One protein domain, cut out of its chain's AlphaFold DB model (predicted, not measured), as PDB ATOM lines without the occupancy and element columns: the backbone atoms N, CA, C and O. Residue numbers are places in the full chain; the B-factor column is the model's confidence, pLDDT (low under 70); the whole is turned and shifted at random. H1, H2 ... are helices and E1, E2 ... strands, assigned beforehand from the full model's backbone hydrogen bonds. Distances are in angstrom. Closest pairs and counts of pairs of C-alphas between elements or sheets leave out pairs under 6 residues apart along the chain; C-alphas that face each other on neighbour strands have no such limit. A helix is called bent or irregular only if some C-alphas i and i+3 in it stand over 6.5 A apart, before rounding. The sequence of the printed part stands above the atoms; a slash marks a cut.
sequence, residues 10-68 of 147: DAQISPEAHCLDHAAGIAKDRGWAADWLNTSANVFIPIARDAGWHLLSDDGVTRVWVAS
ATOM      1  N   ASP A  10     121.865 115.369 188.457       89.19
ATOM      2  CA  ASP A  10     121.109 114.279 189.048       89.19
ATOM      3  C   ASP A  10     121.955 113.675 190.174       89.19
ATOM      4  O   ASP A  10     123.129 113.359 189.969       89.19
ATOM      5  N   ALA A  11     121.383 113.523 191.366       89.88
ATOM      6  CA  ALA A  11     122.090 113.004 192.528       89.88
ATOM      7  C   ALA A  11     121.169 112.180 193.427       89.88
ATOM      8  O   ALA A  11     119.978 112.461 193.544       89.88
ATOM      9  N   GLN A  12     121.749 111.209 194.130       91.00
ATOM     10  CA  GLN A  12     121.136 110.684 195.343       91.00
ATOM     11  C   GLN A  12     121.397 111.677 196.480       91.00
ATOM     12  O   GLN A  12     122.540 112.075 196.702       91.00
ATOM     13  N   ILE A  13     120.345 112.099 197.183       92.81
ATOM     14  CA  ILE A  13     120.406 113.213 198.137       92.81
ATOM     15  C   ILE A  13     119.876 112.763 199.499       92.81
ATOM     16  O   ILE A  13     118.837 112.112 199.588       92.81
ATOM     17  N   SER A  14     120.577 113.128 200.575       92.00
ATOM     18  CA  SER A  14     120.150 112.857 201.950       92.00
ATOM     19  C   SER A  14     120.609 113.976 202.898       92.00
ATOM     20  O   SER A  14     121.804 114.281 202.898       92.00
ATOM     21  N   PRO A  15     119.717 114.565 203.724       93.69
ATOM     22  CA  PRO A  15     118.264 114.361 203.750       93.69
ATOM     23  C   PRO A  15     117.562 115.043 202.560       93.69
ATOM     24  O   PRO A  15     117.669 116.253 202.379       93.69
ATOM     25  N   GLU A  16     116.802 114.274 201.772       92.81
ATOM     26  CA  GLU A  16     116.277 114.714 200.467       92.81
ATOM     27  C   GLU A  16     115.435 115.995 200.538       92.81
ATOM     28  O   GLU A  16     115.796 116.990 199.915       92.81
ATOM     29  N   ALA A  17     114.349 115.998 201.321       91.88
ATOM     30  CA  ALA A  17     113.410 117.123 201.358       91.88
ATOM     31  C   ALA A  17     114.101 118.447 201.728       91.88
ATOM     32  O   ALA A  17     113.952 119.444 201.031       91.88
ATOM     33  N   HIS A  18     114.925 118.436 202.780       92.19
ATOM     34  CA  HIS A  18     115.613 119.640 203.240       92.19
ATOM     35  C   HIS A  18     116.622 120.151 202.204       92.19
ATOM     36  O   HIS A  18     116.681 121.346 201.931       92.19
ATOM     37  N   CYS A  19     117.401 119.252 201.599       93.38
ATOM     38  CA  CYS A  19     118.373 119.624 200.576       93.38
ATOM     39  C   CYS A  19     117.703 120.167 199.306       93.38
ATOM     40  O   CYS A  19     118.190 121.146 198.743       93.38
ATOM     41  N   LEU A  20     116.589 119.571 198.865       93.62
ATOM     42  CA  LEU A  20     115.852 120.040 197.688       93.62
ATOM     43  C   LEU A  20     115.174 121.398 197.927       93.62
ATOM     44  O   LEU A  20     115.200 122.243 197.031       93.62
ATOM     45  N   ASP A  21     114.657 121.655 199.132       94.06
ATOM     46  CA  ASP A  21     114.114 122.969 199.502       94.06
ATOM     47  C   ASP A  21     115.186 124.069 199.401       94.06
ATOM     48  O   ASP A  21     114.958 125.127 198.804       94.06
ATOM     49  N   HIS A  22     116.395 123.810 199.914       93.06
ATOM     50  CA  HIS A  22     117.526 124.740 199.781       93.06
ATOM     51  C   HIS A  22     117.981 124.898 198.330       93.06
ATOM     52  O   HIS A  22     118.255 126.015 197.886       93.06
ATOM     53  N   ALA A  23     118.024 123.805 197.565       93.25
ATOM     54  CA  ALA A  23     118.379 123.847 196.151       93.25
ATOM     55  C   ALA A  23     117.401 124.715 195.345       93.25
ATOM     56  O   ALA A  23     117.837 125.470 194.471       93.25
ATOM     57  N   ALA A  24     116.104 124.681 195.664       91.88
ATOM     58  CA  ALA A  24     115.105 125.553 195.052       91.88
ATOM     59  C   ALA A  24     115.330 127.036 195.405       91.88
ATOM     60  O   ALA A  24     115.192 127.904 194.537       91.88
ATOM     61  N   GLY A  25     115.734 127.334 196.646       94.06
ATOM     62  CA  GLY A  25     116.157 128.676 197.059       94.06
ATOM     63  C   GLY A  25     117.339 129.190 196.231       94.06
ATOM     64  O   GLY A  25     117.252 130.253 195.617       94.06
ATOM     65  N   ILE A  26     118.395 128.377 196.107       93.00
ATOM     66  CA  ILE A  26     119.570 128.685 195.274       93.00
ATOM     67  C   ILE A  26     119.164 128.905 193.811       93.00
ATOM     68  O   ILE A  26     119.658 129.831 193.163       93.00
ATOM     69  N   ALA A  27     118.253 128.078 193.287       93.44
ATOM     70  CA  ALA A  27     117.772 128.201 191.915       93.44
ATOM     71  C   ALA A  27     117.125 129.566 191.671       93.44
ATOM     72  O   ALA A  27     117.434 130.234 190.683       93.44
ATOM     73  N   LYS A  28     116.262 129.996 192.596       93.25
ATOM     74  CA  LYS A  28     115.581 131.289 192.539       93.25
ATOM     75  C   LYS A  28     116.579 132.445 192.565       93.25
ATOM     76  O   LYS A  28     116.492 133.326 191.714       93.25
ATOM     77  N   ASP A  29     117.533 132.414 193.491       93.50
ATOM     78  CA  ASP A  29     118.521 133.485 193.661       93.50
ATOM     79  C   ASP A  29     119.450 133.614 192.445       93.50
ATOM     80  O   ASP A  29     119.880 134.713 192.093       93.50
ATOM     81  N   ARG A  30     119.733 132.495 191.765       89.81
ATOM     82  CA  ARG A  30     120.622 132.440 190.593       89.81
ATOM     83  C   ARG A  30     119.899 132.494 189.244       89.81
ATOM     84  O   ARG A  30     120.562 132.495 188.207       89.81
ATOM     85  N   GLY A  31     118.565 132.524 189.233       90.38
ATOM     86  CA  GLY A  31     117.764 132.454 188.007       90.38
ATOM     87  C   GLY A  31     117.928 131.134 187.240       90.38
ATOM     88  O   GLY A  31     117.838 131.118 186.011       90.38
ATOM     89  N   TRP A  32     118.221 130.038 187.941       91.50
ATOM     90  CA  TRP A  32     118.364 128.702 187.362       91.50
ATOM     91  C   TRP A  32     117.016 127.983 187.254       91.50
ATOM     92  O   TRP A  32     116.017 128.384 187.851       91.50
ATOM     93  N   ALA A  33     116.987 126.893 186.484       90.12
ATOM     94  CA  ALA A  33     115.836 126.000 186.469       90.12
ATOM     95  C   ALA A  33     115.622 125.401 187.869       90.12
ATOM     96  O   ALA A  33     116.588 125.043 188.538       90.12
ATOM     97  N   ALA A  34     114.368 125.275 188.310       86.94
ATOM     98  CA  ALA A  34     114.056 124.765 189.649       86.94
ATOM     99  C   ALA A  34     114.564 123.329 189.879       86.94
ATOM    100  O   ALA A  34     114.876 122.960 191.004       86.94
ATOM    101  N   ASP A  35     114.692 122.547 188.806       88.31
ATOM    102  CA  ASP A  35     115.180 121.168 188.797       88.31
ATOM    103  C   ASP A  35     116.666 121.052 188.408       88.31
ATOM    104  O   ASP A  35     117.113 120.004 187.934       88.31
ATOM    105  N   TRP A  36     117.448 122.123 188.597       92.44
ATOM    106  CA  TRP A  36     118.899 122.103 188.379       92.44
ATOM    107  C   TRP A  36     119.621 121.072 189.258       92.44
ATOM    108  O   TRP A  36     120.683 120.603 188.870       92.44
ATOM    109  N   LEU A  37     119.050 120.709 190.409       93.12
ATOM    110  CA  LEU A  37     119.446 119.568 191.229       93.12
ATOM    111  C   LEU A  37     118.210 118.695 191.451       93.12
ATOM    112  O   LEU A  37     117.190 119.186 191.934       93.12
ATOM    113  N   ASN A  38     118.278 117.419 191.080       92.00
ATOM    114  CA  ASN A  38     117.146 116.504 191.200       92.00
ATOM    115  C   ASN A  38     117.595 115.052 191.455       92.00
ATOM    116  O   ASN A  38     118.781 114.734 191.406       92.00
ATOM    117  N   THR A  39     116.637 114.166 191.727       93.00
ATOM    118  CA  THR A  39     116.872 112.759 192.099       93.00
ATOM    119  C   THR A  39     116.457 111.762 191.010       93.00
ATOM    120  O   THR A  39     116.346 110.561 191.258       93.00
ATOM    121  N   SER A  40     116.249 112.223 189.769       89.75
ATOM    122  CA  SER A  40     115.724 111.399 188.664       89.75
ATOM    123  C   SER A  40     116.627 110.218 188.304       89.75
ATOM    124  O   SER A  40     116.153 109.231 187.737       89.75
ATOM    125  N   ALA A  41     117.924 110.300 188.618       86.12
ATOM    126  CA  ALA A  41     118.871 109.217 188.379       86.12
ATOM    127  C   ALA A  41     118.781 108.073 189.402       86.12
ATOM    128  O   ALA A  41     119.308 106.998 189.120       86.12
ATOM    129  N   ASN A  42     118.086 108.248 190.536       87.62
ATOM    130  CA  ASN A  42     118.030 107.248 191.612       87.62
ATOM    131  C   ASN A  42     117.579 105.868 191.125       87.62
ATOM    132  O   ASN A  42     118.090 104.854 191.586       87.62
ATOM    133  N   VAL A  43     116.658 105.820 190.158       85.62
ATOM    134  CA  VAL A  43     116.138 104.560 189.602       85.62
ATOM    135  C   VAL A  43     117.193 103.749 188.843       85.62
ATOM    136  O   VAL A  43     117.011 102.552 188.639       85.62
ATOM    137  N   PHE A  44     118.288 104.383 188.419       83.25
ATOM    138  CA  PHE A  44     119.362 103.735 187.671       83.25
ATOM    139  C   PHE A  44     120.537 103.320 188.554       83.25
ATOM    140  O   PHE A  44     121.353 102.538 188.086       83.25
ATOM    141  N   ILE A  45     120.626 103.796 189.800       85.00
ATOM    142  CA  ILE A  45     121.757 103.505 190.690       85.00
ATOM    143  C   ILE A  45     121.753 102.012 191.082       85.00
ATOM    144  O   ILE A  45     120.703 101.496 191.481       85.00
ATOM    145  N   PRO A  46     122.899 101.307 190.987       84.88
ATOM    146  CA  PRO A  46     123.045  99.941 191.483       84.88
ATOM    147  C   PRO A  46     122.674  99.795 192.964       84.88
ATOM    148  O   PRO A  46     123.071 100.608 193.796       84.88
ATOM    149  N   ILE A  47     121.981  98.707 193.313       77.94
ATOM    150  CA  ILE A  47     121.741  98.302 194.718       77.94
ATOM    151  C   ILE A  47     122.908  97.425 195.230       77.94
ATOM    152  O   ILE A  47     122.891  96.925 196.354       77.94
ATOM    153  N   ALA A  48     123.941  97.217 194.406       72.94
ATOM    154  CA  ALA A  48     125.131  96.460 194.771       72.94
ATOM    155  C   ALA A  48     125.785  97.008 196.051       72.94
ATOM    156  O   ALA A  48     125.759  98.207 196.333       72.94
ATOM    157  N   ARG A  49     126.392  96.103 196.831       63.75
ATOM    158  CA  ARG A  49     126.993  96.417 198.140       63.75
ATOM    159  C   ARG A  49     128.079  97.492 198.055       63.75
ATOM    160  O   ARG A  49     128.268  98.233 199.014       63.75
ATOM    161  N   ASP A  50     128.772  97.547 196.925       76.50
ATOM    162  CA  ASP A  50     129.740  98.579 196.593       76.50
ATOM    163  C   ASP A  50     129.503  99.020 195.148       76.50
ATOM    164  O   ASP A  50     129.849  98.317 194.203       76.50
ATOM    165  N   ALA A  51     128.852 100.169 194.982       74.94
ATOM    166  CA  ALA A  51     128.626 100.778 193.676       74.94
ATOM    167  C   ALA A  51     129.804 101.673 193.238       74.94
ATOM    168  O   ALA A  51     129.639 102.490 192.336       74.94
ATOM    169  N   GLY A  52     130.969 101.573 193.890       83.50
ATOM    170  CA  GLY A  52     132.167 102.319 193.507       83.50
ATOM    171  C   GLY A  52     132.055 103.820 193.774       83.50
ATOM    172  O   GLY A  52     132.467 104.631 192.953       83.50
ATOM    173  N   TRP A  53     131.459 104.234 194.892       89.06
ATOM    174  CA  TRP A  53     131.371 105.660 195.225       89.06
ATOM    175  C   TRP A  53     132.707 106.195 195.752       89.06
ATOM    176  O   TRP A  53     133.286 105.657 196.695       89.06
ATOM    177  N   HIS A  54     133.162 107.316 195.197       90.44
ATOM    178  CA  HIS A  54     134.365 108.020 195.633       90.44
ATOM    179  C   HIS A  54     134.003 109.348 196.296       90.44
ATOM    180  O   HIS A  54     133.231 110.133 195.745       90.44
ATOM    181  N   LEU A  55     134.573 109.619 197.475       90.88
ATOM    182  CA  LEU A  55     134.400 110.903 198.150       90.88
ATOM    183  C   LEU A  55     135.140 111.987 197.361       90.88
ATOM    184  O   LEU A  55     136.363 111.933 197.229       90.88
ATOM    185  N   LEU A  56     134.399 112.968 196.853       89.56
ATOM    186  CA  LEU A  56     134.951 114.118 196.143       89.56
ATOM    187  C   LEU A  56     135.270 115.268 197.105       89.56
ATOM    188  O   LEU A  56     136.304 115.915 196.965       89.56
ATOM    189  N   SER A  57     134.377 115.534 198.061       90.19
ATOM    190  CA  SER A  57     134.520 116.626 199.029       90.19
ATOM    191  C   SER A  57     133.792 116.307 200.330       90.19
ATOM    192  O   SER A  57     132.698 115.745 200.300       90.19
ATOM    193  N   ASP A  58     134.375 116.718 201.453       93.31
ATOM    194  CA  ASP A  58     133.771 116.704 202.788       93.31
ATOM    195  C   ASP A  58     134.220 117.969 203.531       93.31
ATOM    196  O   ASP A  58     135.412 118.145 203.779       93.31
ATOM    197  N   ASP A  59     133.280 118.858 203.847       92.38
ATOM    198  CA  ASP A  59     133.537 120.070 204.641       92.38
ATOM    199  C   ASP A  59     133.078 119.931 206.110       92.38
ATOM    200  O   ASP A  59     133.074 120.903 206.867       92.38
ATOM    201  N   GLY A  60     132.692 118.720 206.528       92.12
ATOM    202  CA  GLY A  60     132.130 118.418 207.845       92.12
ATOM    203  C   GLY A  60     130.616 118.630 207.954       92.12
ATOM    204  O   GLY A  60     130.014 118.153 208.917       92.12
ATOM    205  N   VAL A  61     129.992 119.294 206.977       90.50
ATOM    206  CA  VAL A  61     128.540 119.536 206.898       90.50
ATOM    207  C   VAL A  61     127.940 118.842 205.675       90.50
ATOM    208  O   VAL A  61     126.911 118.174 205.777       90.50
ATOM    209  N   THR A  62     128.602 118.965 204.529       90.19
ATOM    210  CA  THR A  62     128.204 118.425 203.234       90.19
ATOM    211  C   THR A  62     129.262 117.461 202.727       90.19
ATOM    212  O   THR A  62     130.452 117.772 202.681       90.19
ATOM    213  N   ARG A  63     128.805 116.292 202.272       93.06
ATOM    214  CA  ARG A  63     129.638 115.324 201.562       93.06
ATOM    215  C   ARG A  63     129.157 115.171 200.137       93.06
ATOM    216  O   ARG A  63     127.982 114.894 199.907       93.06
ATOM    217  N   VAL A  64     130.083 115.297 199.199       92.00
ATOM    218  CA  VAL A  64     129.831 115.060 197.780       92.00
ATOM    219  C   VAL A  64     130.574 113.802 197.378       92.00
ATOM    220  O   VAL A  64     131.788 113.707 197.556       92.00
ATOM    221  N   TRP A  65     129.833 112.849 196.829       92.19
ATOM    222  CA  TRP A  65     130.358 111.601 196.297       92.19
ATOM    223  C   TRP A  65     130.127 111.561 194.794       92.19
ATOM    224  O   TRP A  65     129.126 112.082 194.300       92.19
ATOM    225  N   VAL A  66     131.044 110.932 194.073       91.19
ATOM    226  CA  VAL A  66     130.921 110.677 192.638       91.19
ATOM    227  C   VAL A  66     130.977 109.180 192.387       91.19
ATOM    228  O   VAL A  66     131.746 108.468 193.032       91.19
ATOM    229  N   ALA A  67     130.132 108.700 191.482       90.88
ATOM    230  CA  ALA A  67     130.160 107.309 191.056       90.88
ATOM    231  C   ALA A  67     131.458 107.032 190.284       90.88
ATOM    232  O   ALA A  67     131.950 107.908 189.561       90.88
ATOM    233  N   SER A  68     132.007 105.827 190.425       92.56
ATOM    234  CA  SER A  68     133.129 105.383 189.601       92.56
ATOM    235  C   SER A  68     132.735 105.333 188.123       92.56
ATOM    236  O   SER A  68     131.551 105.305 187.769       92.56
TER     237      SER A  68
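AT A GLANCE: This is residues 10 to 68 of the 147 residues of an uncharacterized protein of Subtercola boreus (UniProt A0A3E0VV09). An open, loosely joined model: the helix H1 makes one end, a hairpin of the strands E1 and E2 stands away from it, and the short helix H2 sits on the path between them. After H1 the link of residues 31 to 39 folds back to H2, and the loop around Arg 49 lies at the far end from Gly 31. The printed part has 59 residues, with two named helices and then two named strands, H1, H2, E1, E2; the two strands form one antiparallel sheet, and the class is mixed, helices and strands. The whole is only just loose, close to compact, with a radius of gyration of the C-alphas of 12.9 A, and spans 37 by 27 by 18 A.

HOW THE PARTS SIT: H1, residues 16 to 30, is apart from H2, residues 40 to 44. H1 is also apart from E1, residues 53 to 58, and from E2, residues 63 to 67. H2 and E2 are apart. E1 and E2 form a hairpin, antiparallel at 154 degrees between their directions. C-alphas 55 and 65 face each other at 4.5 A. N 54 and O 66 are within hydrogen-bond range at 2.8 A, as are N 64 and O 57 at 2.9 A. In H1 every O i to N i+4 pair is within hydrogen-bond range; in H2 it is 0 of 1, with 1 of 2 O i to N i+3 pairs within range.

IN THESE COORDINATES: H1 begins at C-alpha 16 (116.277, 114.714, 200.467) and measures 20.8 A to C-alpha 30. H2, 8.5 A long, is only just irregular: C-alphas 40 and 43 are 6.9 A apart. E1 measures 13.6 A from C-alpha 53 (131.371, 105.660, 195.225). E2 measures 13.2 A and ends at C-alpha 67 (130.160, 107.309, 191.056).

THE WHOLE: The two C-alphas farthest apart are those of Gly 31 and Arg 49, at 38.6 A. The printed part has no cut. The link from E1 to E2 is tight, those from H1 to H2 and from H2 to E1 are short, and no link is long. Mean pLDDT of the printed part is 89.4, and residue 49 is under 70.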